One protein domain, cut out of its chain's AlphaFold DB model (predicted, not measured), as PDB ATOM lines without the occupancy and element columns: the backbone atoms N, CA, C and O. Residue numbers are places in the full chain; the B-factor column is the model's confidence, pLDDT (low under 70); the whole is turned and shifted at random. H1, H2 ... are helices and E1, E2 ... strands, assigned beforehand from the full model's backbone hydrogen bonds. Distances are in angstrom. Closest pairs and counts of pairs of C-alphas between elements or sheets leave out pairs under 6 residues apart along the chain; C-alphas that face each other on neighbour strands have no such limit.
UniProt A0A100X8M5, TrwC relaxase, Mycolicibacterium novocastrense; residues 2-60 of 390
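AT A GLANCE: This is residues 2 to 60 of the 390 residues of the protein "TrwC relaxase" of Mycolicibacterium novocastrense (UniProt A0A100X8M5). A flat, three-armed shape has the short strand hairpin E1 and E2 in its middle; one arm is H2 with little H1 packed on it, one the loop of residues 32 to 46, and one H3, whose residues 54 to 60 stick out. The printed part has 59 residues, with three named helices and two named strands in the order H1, H2, E1, E2, H3; of the 34 residues in named elements helices hold 28 and strands 6, the class mostly helix, and the sheet E1 - E2 is antiparallel. The whole is loose, radius of gyration of the C-alphas 14.5 A, spanning 39 by 36 by 15 A.

IN THESE COORDINATES: H1, residues 2 to 6, 5.8 A long, begins at C-alpha 2 (-21.666, 31.831, 23.882). H2 is residues 17 to 28, 16.6 A; E1 29 to 31, 6.5 A; E2 47 to 49, 7.0 A. H3, residues 50 to 60, 15.2 A, ends at C-alpha 60 (-42.466, 49.814, 19.218).

HOW THE PARTS SIT: H1 and H2 touch, closest at the C-alphas of Val 5 and Val 21, 5.9 A. In the hairpin E1 and E2, N 30 and O 48 are 2.8 A apart, within hydrogen-bond range. H2 and H3 are close but not clearly touching: the closest C-alphas, of Ile 28 and Asp 50, are 6.5 A apart. H1 and H3 are apart. In H1, H2 and H3 every O i to N i+4 pair is within hydrogen-bond range.

THE WHOLE: The farthest C-alphas, of Glu 14 and Leu 60, are 42.6 A apart. The printed part has no cut; the link E1 to E2 is long, 15 residues. The model's pLDDT is under 70 at residues 2 to 14, 21, 24 and 42 to 43.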
ATOM      1  N   VAL A   2     -22.708  32.625  23.202       50.62
ATOM      2  CA  VAL A   2     -21.666  31.831  23.882       50.62
ATOM      3  C   VAL A   2     -20.485  32.677  24.388       50.62
ATOM      4  O   VAL A   2     -20.076  32.505  25.526       50.62
ATOM      5  N   GLU A   3     -19.992  33.647  23.611       48.47
ATOM      6  CA  GLU A   3     -18.855  34.501  24.023       48.47
ATOM      7  C   GLU A   3     -19.169  35.459  25.187       48.47
ATOM      8  O   GLU A   3     -18.320  35.681  26.044       48.47
ATOM      9  N   ILE A   4     -20.390  36.009  25.250       53.97
ATOM     10  CA  ILE A   4     -20.803  36.946  26.313       53.97
ATOM     11  C   ILE A   4     -21.009  36.196  27.632       53.97
ATOM     12  O   ILE A   4     -20.606  36.680  28.685       53.97
ATOM     13  N   VAL A   5     -21.617  35.009  27.562       54.06
ATOM     14  CA  VAL A   5     -21.840  34.158  28.735       54.06
ATOM     15  C   VAL A   5     -20.515  33.546  29.198       54.06
ATOM     16  O   VAL A   5     -20.222  33.586  30.387       54.06
ATOM     17  N   GLY A   6     -19.668  33.082  28.270       55.12
ATOM     18  CA  GLY A   6     -18.363  32.470  28.550       55.12
ATOM     19  C   GLY A   6     -17.392  33.365  29.326       55.12
ATOM     20  O   GLY A   6     -16.640  32.863  30.153       55.12
ATOM     21  N   ALA A   7     -17.445  34.688  29.125       56.66
ATOM     22  CA  ALA A   7     -16.606  35.650  29.845       56.66
ATOM     23  C   ALA A   7     -16.975  35.825  31.333       56.66
ATOM     24  O   ALA A   7     -16.206  36.428  32.079       56.66
ATOM     25  N   GLN A   8     -18.141  35.328  31.764       57.22
ATOM     26  CA  GLN A   8     -18.627  35.438  33.145       57.22
ATOM     27  C   GLN A   8     -18.729  34.089  33.871       57.22
ATOM     28  O   GLN A   8     -19.190  34.048  35.011       57.22
ATOM     29  N   VAL A   9     -18.307  32.984  33.243       57.81
ATOM     30  CA  VAL A   9     -18.398  31.651  33.854       57.81
ATOM     31  C   VAL A   9     -17.222  31.418  34.816       57.81
ATOM     32  O   VAL A   9     -16.070  31.563  34.400       57.81
ATOM     33  N   PRO A  10     -17.471  31.040  36.086       56.59
ATOM     34  CA  PRO A  10     -16.413  30.668  37.023       56.59
ATOM     35  C   PRO A  10     -15.616  29.462  36.505       56.59
ATOM     36  O   PRO A  10     -16.197  28.494  36.021       56.59
ATOM     37  N   VAL A  11     -14.286  29.509  36.630       56.50
ATOM     38  CA  VAL A  11     -13.386  28.454  36.122       56.50
ATOM     39  C   VAL A  11     -13.364  27.217  37.039       56.50
ATOM     40  O   VAL A  11     -13.062  26.124  36.572       56.50
ATOM     41  N   ASP A  12     -13.771  27.363  38.306       57.09
ATOM     42  CA  ASP A  12     -13.900  26.274  39.284       57.09
ATOM     43  C   ASP A  12     -15.367  25.865  39.466       57.09
ATOM     44  O   ASP A  12     -16.066  26.345  40.361       57.09
ATOM     45  N   SER A  13     -15.862  24.973  38.611       60.34
ATOM     46  CA  SER A  13     -17.178  24.358  38.802       60.34
ATOM     47  C   SER A  13     -17.181  22.891  38.374       60.34
ATOM     48  O   SER A  13     -16.398  22.492  37.516       60.34
ATOM     49  N   GLU A  14     -18.070  22.085  38.962       68.88
ATOM     50  CA  GLU A  14     -18.222  20.653  38.639       68.88
ATOM     51  C   GLU A  14     -18.713  20.393  37.202       68.88
ATOM     52  O   GLU A  14     -18.636  19.266  36.716       68.88
ATOM     53  N   ARG A  15     -19.228  21.423  36.521       70.19
ATOM     54  CA  ARG A  15     -19.688  21.365  35.129       70.19
ATOM     55  C   ARG A  15     -18.666  22.025  34.221       70.19
ATOM     56  O   ARG A  15     -17.997  22.984  34.599       70.19
ATOM     57  N   THR A  16     -18.566  21.550  32.989       76.69
ATOM     58  CA  THR A  16     -17.683  22.201  32.021       76.69
ATOM     59  C   THR A  16     -18.201  23.615  31.705       76.69
ATOM     60  O   THR A  16     -19.417  23.837  31.673       76.69
ATOM     61  N   PRO A  17     -17.320  24.591  31.407       70.12
ATOM     62  CA  PRO A  17     -17.746  25.935  31.015       70.12
ATOM     63  C   PRO A  17     -18.737  25.934  29.847       70.12
ATOM     64  O   PRO A  17     -19.639  26.762  29.796       70.12
ATOM     65  N   ARG A  18     -18.620  24.961  28.938       70.25
ATOM     66  CA  ARG A  18     -19.565  24.758  27.839       70.25
ATOM     67  C   ARG A  18     -20.968  24.404  28.335       70.25
ATOM     68  O   ARG A  18     -21.915  25.042  27.897       70.25
ATOM     69  N   GLU A  19     -21.102  23.447  29.247       73.69
ATOM     70  CA  GLU A  19     -22.404  23.044  29.805       73.69
ATOM     71  C   GLU A  19     -23.055  24.171  30.610       73.69
ATOM     72  O   GLU A  19     -24.272  24.337  30.574       73.69
ATOM     73  N   LEU A  20     -22.257  24.974  31.319       71.12
ATOM     74  CA  LEU A  20     -22.761  26.159  32.016       71.12
ATOM     75  C   LEU A  20     -23.241  27.234  31.043       71.12
ATOM     76  O   LEU A  20     -24.297  27.824  31.265       71.12
ATOM     77  N   VAL A  21     -22.504  27.466  29.955       67.81
ATOM     78  CA  VAL A  21     -22.924  28.395  28.903       67.81
ATOM     79  C   VAL A  21     -24.186  27.894  28.205       67.81
ATOM     80  O   VAL A  21     -25.108  28.679  28.027       67.81
ATOM     81  N   GLU A  22     -24.255  26.615  27.836       72.81
ATOM     82  CA  GLU A  22     -25.426  26.011  27.188       72.81
ATOM     83  C   GLU A  22     -26.660  26.077  28.107       72.81
ATOM     84  O   GLU A  22     -27.700  26.574  27.684       72.81
ATOM     85  N   ALA A  23     -26.530  25.723  29.391       72.69
ATOM     86  CA  ALA A  23     -27.629  25.817  30.356       72.69
ATOM     87  C   ALA A  23     -28.085  27.264  30.611       72.69
ATOM     88  O   ALA A  23     -29.282  27.526  30.729       72.69
ATOM     89  N   ALA A  24     -27.148  28.214  30.694       69.94
ATOM     90  CA  ALA A  24     -27.482  29.626  30.840       69.94
ATOM     91  C   ALA A  24     -28.187  30.159  29.586       69.94
ATOM     92  O   ALA A  24     -29.188  30.856  29.711       69.94
ATOM     93  N   VAL A  25     -27.705  29.798  28.391       70.75
ATOM     94  CA  VAL A  25     -28.327  30.135  27.103       70.75
ATOM     95  C   VAL A  25     -29.741  29.568  27.010       70.75
ATOM     96  O   VAL A  25     -30.650  30.309  26.644       70.75
ATOM     97  N   ASP A  26     -29.965  28.315  27.394       74.38
ATOM     98  CA  ASP A  26     -31.298  27.701  27.381       74.38
ATOM     99  C   ASP A  26     -32.280  28.390  28.343       74.38
ATOM    100  O   ASP A  26     -33.469  28.471  28.048       74.38
ATOM    101  N   GLN A  27     -31.800  28.944  29.463       76.00
ATOM    102  CA  GLN A  27     -32.650  29.678  30.411       76.00
ATOM    103  C   GLN A  27     -33.086  31.060  29.912       76.00
ATOM    104  O   GLN A  27     -34.179  31.509  30.249       76.00
ATOM    105  N   ILE A  28     -32.235  31.756  29.153       73.81
ATOM    106  CA  ILE A  28     -32.472  33.156  28.748       73.81
ATOM    107  C   ILE A  28     -32.873  33.312  27.278       73.81
ATOM    108  O   ILE A  28     -33.262  34.407  26.857       73.81
ATOM    109  N   SER A  29     -32.725  32.253  26.479       79.56
ATOM    110  CA  SER A  29     -33.014  32.288  25.052       79.56
ATOM    111  C   SER A  29     -34.489  32.033  24.760       79.56
ATOM    112  O   SER A  29     -35.141  31.164  25.333       79.56
ATOM    113  N   VAL A  30     -35.019  32.799  23.813       80.94
ATOM    114  CA  VAL A  30     -36.369  32.645  23.280       80.94
ATOM    115  C   VAL A  30     -36.248  32.176  21.839       80.94
ATOM    116  O   VAL A  30     -35.621  32.831  21.004       80.94
ATOM    117  N   ARG A  31     -36.839  31.023  21.532       82.44
ATOM    118  CA  ARG A  31     -36.850  30.460  20.181       82.44
ATOM    119  C   ARG A  31     -37.848  31.219  19.300       82.44
ATOM    120  O   ARG A  31     -39.029  31.285  19.620       82.44
ATOM    121  N   LEU A  32     -37.373  31.745  18.174       82.19
ATOM    122  CA  LEU A  32     -38.180  32.512  17.216       82.19
ATOM    123  C   LEU A  32     -38.739  31.661  16.072       82.19
ATOM    124  O   LEU A  32     -39.748  32.019  15.472       82.19
ATOM    125  N   THR A  33     -38.074  30.557  15.730       84.00
ATOM    126  CA  THR A  33     -38.474  29.687  14.615       84.00
ATOM    127  C   THR A  33     -38.755  28.266  15.078       84.00
ATOM    128  O   THR A  33     -38.218  27.792  16.081       84.00
ATOM    129  N   ALA A  34     -39.606  27.563  14.328       82.38
ATOM    130  CA  ALA A  34     -39.875  26.152  14.572       82.38
ATOM    131  C   ALA A  34     -38.572  25.321  14.551       82.38
ATOM    132  O   ALA A  34     -37.614  25.704  13.864       82.38
ATOM    133  N   PRO A  35     -38.532  24.182  15.270       81.88
ATOM    134  CA  PRO A  35     -37.402  23.262  15.218       81.88
ATOM    135  C   PRO A  35     -37.023  22.900  13.782       81.88
ATOM    136  O   PRO A  35     -37.889  22.764  12.912       81.88
ATOM    137  N   ARG A  36     -35.720  22.752  13.535       79.62
ATOM    138  CA  ARG A  36     -35.198  22.480  12.190       79.62
ATOM    139  C   ARG A  36     -35.743  21.157  11.637       79.62
ATOM    140  O   ARG A  36     -35.547  20.101  12.232       79.62
ATOM    141  N   ALA A  37     -36.338  21.194  10.450       83.75
ATOM    142  CA  ALA A  37     -36.657  20.013   9.653       83.75
ATOM    143  C   ALA A  37     -35.430  19.530   8.854       83.75
ATOM    144  O   ALA A  37     -34.548  20.312   8.506       83.75
ATOM    145  N   ALA A  38     -35.395  18.245   8.485       83.06
ATOM    146  CA  ALA A  38     -34.223  17.609   7.865       83.06
ATOM    147  C   ALA A  38     -33.707  18.292   6.576       83.06
ATOM    148  O   ALA A  38     -32.514  18.243   6.294       83.06
ATOM    149  N   HIS A  39     -34.583  18.950   5.809       83.88
ATOM    150  CA  HIS A  39     -34.234  19.640   4.558       83.88
ATOM    151  C   HIS A  39     -33.707  21.074   4.759       83.88
ATOM    152  O   HIS A  39     -33.276  21.717   3.801       83.88
ATOM    153  N   GLN A  40     -33.769  21.607   5.980       81.88
ATOM    154  CA  GLN A  40     -33.411  22.991   6.285       81.88
ATOM    155  C   GLN A  40     -31.938  23.086   6.687       81.88
ATOM    156  O   GLN A  40     -31.424  22.229   7.402       81.88
ATOM    157  N   ARG A  41     -31.237  24.122   6.221       78.75
ATOM    158  CA  ARG A  41     -29.798  24.320   6.474       78.75
ATOM    159  C   ARG A  41     -29.527  24.982   7.832       78.75
ATOM    160  O   ARG A  41     -30.454  25.416   8.520       78.75
ATOM    161  N   GLU A  42     -28.251  25.056   8.207       66.19
ATOM    162  CA  GLU A  42     -27.780  25.855   9.345       66.19
ATOM    163  C   GLU A  42     -28.278  27.310   9.243       66.19
ATOM    164  O   GLU A  42     -28.373  27.871   8.150       66.19
ATOM    165  N   GLY A  43     -28.665  27.897  10.381       65.19
ATOM    166  CA  GLY A  43     -29.293  29.226  10.457       65.19
ATOM    167  C   GLY A  43     -30.828  29.244  10.348       65.19
ATOM    168  O   GLY A  43     -31.433  30.318  10.421       65.19
ATOM    169  N   HIS A  44     -31.471  28.078  10.190       77.00
ATOM    170  CA  HIS A  44     -32.934  27.966  10.254       77.00
ATOM    171  C   HIS A  44     -33.476  28.212  11.669       77.00
ATOM    172  O   HIS A  44     -34.465  28.924  11.847       77.00
ATOM    173  N   GLU A  45     -32.830  27.630  12.678       79.56
ATOM    174  CA  GLU A  45     -33.181  27.861  14.077       79.56
ATOM    175  C   GLU A  45     -32.629  29.208  14.519       79.56
ATOM    176  O   GLU A  45     -31.423  29.450  14.486       79.56
ATOM    177  N   ARG A  46     -33.539  30.103  14.894       79.44
ATOM    178  CA  ARG A  46     -33.216  31.447  15.350       79.44
ATOM    179  C   ARG A  46     -33.666  31.585  16.787       79.44
ATOM    180  O   ARG A  46     -34.792  31.228  17.131       79.44
ATOM    181  N   PHE A  47     -32.780  32.139  17.593       81.62
ATOM    182  CA  PHE A  47     -33.020  32.441  18.990       81.62
ATOM    183  C   PHE A  47     -32.750  33.919  19.225       81.62
ATOM    184  O   PHE A  47     -31.886  34.513  18.578       81.62
ATOM    185  N   THR A  48     -33.476  34.495  20.166       85.25
ATOM    186  CA  THR A  48     -33.217  35.823  20.718       85.25
ATOM    187  C   THR A  48     -33.103  35.723  22.235       85.25
ATOM    188  O   THR A  48     -33.150  34.628  22.788       85.25
ATOM    189  N   LEU A  49     -32.916  36.850  22.910       84.19
ATOM    190  CA  LEU A  49     -32.945  36.946  24.366       84.19
ATOM    191  C   LEU A  49     -34.197  37.710  24.783       84.19
ATOM    192  O   LEU A  49     -34.581  38.658  24.098       84.19
ATOM    193  N   ASP A  50     -34.780  37.366  25.930       81.88
ATOM    194  CA  ASP A  50     -35.937  38.101  26.463       81.88
ATOM    195  C   ASP A  50     -35.652  39.609  26.600       81.88
ATOM    196  O   ASP A  50     -36.439  40.449  26.171       81.88
ATOM    197  N   ALA A  51     -34.449  39.961  27.063       81.88
ATOM    198  CA  ALA A  51     -34.004  41.350  27.158       81.88
ATOM    199  C   ALA A  51     -33.947  42.078  25.799       81.88
ATOM    200  O   ALA A  51     -34.115  43.295  25.755       81.88
ATOM    201  N   ILE A  52     -33.702  41.359  24.694       84.69
ATOM    202  CA  ILE A  52     -33.726  41.937  23.339       84.69
ATOM    203  C   ILE A  52     -35.170  42.195  22.917       84.69
ATOM    204  O   ILE A  52     -35.465  43.287  22.443       84.69
ATOM    205  N   LEU A  53     -36.072  41.237  23.149       85.44
ATOM    206  CA  LEU A  53     -37.496  41.411  22.850       85.44
ATOM    207  C   LEU A  53     -38.095  42.576  23.637       85.44
ATOM    208  O   LEU A  53     -38.797  43.398  23.061       85.44
ATOM    209  N   HIS A  54     -37.772  42.689  24.926       86.12
ATOM    210  CA  HIS A  54     -38.187  43.821  25.754       86.12
ATOM    211  C   HIS A  54     -37.648  45.156  25.227       86.12
ATOM    212  O   HIS A  54     -38.351  46.164  25.259       86.12
ATOM    213  N   GLU A  55     -36.405  45.185  24.741       87.75
ATOM    214  CA  GLU A  55     -35.819  46.389  24.154       87.75
ATOM    215  C   GLU A  55     -36.523  46.791  22.848       87.75
ATOM    216  O   GLU A  55     -36.863  47.962  22.681       87.75
ATOM    217  N   GLU A  56     -36.780  45.837  21.951       89.38
ATOM    218  CA  GLU A  56     -37.478  46.060  20.677       89.38
ATOM    219  C   GLU A  56     -38.945  46.457  20.893       89.38
ATOM    220  O   GLU A  56     -39.412  47.436  20.306       89.38
ATOM    221  N   ALA A  57     -39.651  45.768  21.795       89.38
ATOM    222  CA  ALA A  57     -41.023  46.093  22.183       89.38
ATOM    223  C   ALA A  57     -41.120  47.509  22.762       89.38
ATOM    224  O   ALA A  57     -41.973  48.283  22.338       89.38
ATOM    225  N   ALA A  58     -40.181  47.901  23.629       91.56
ATOM    226  CA  ALA A  58     -40.144  49.254  24.173       91.56
ATOM    227  C   ALA A  58     -39.959  50.327  23.088       91.56
ATOM    228  O   ALA A  58     -40.464  51.435  23.242       91.56
ATOM    229  N   VAL A  59     -39.247  50.038  21.990       92.88
ATOM    230  CA  VAL A  59     -39.186  50.970  20.853       92.88
ATOM    231  C   VAL A  59     -40.533  51.038  20.139       92.88
ATOM    232  O   VAL A  59     -40.985  52.138  19.827       92.88
ATOM    233  N   LEU A  60     -41.164  49.889  19.886       91.56
ATOM    234  CA  LEU A  60     -42.466  49.814  19.218       91.56
ATOM    235  C   LEU A  60     -43.560  50.532  20.017       91.56
ATOM    236  O   LEU A  60     -44.325  51.284  19.425       91.56
TER     237      LEU A  60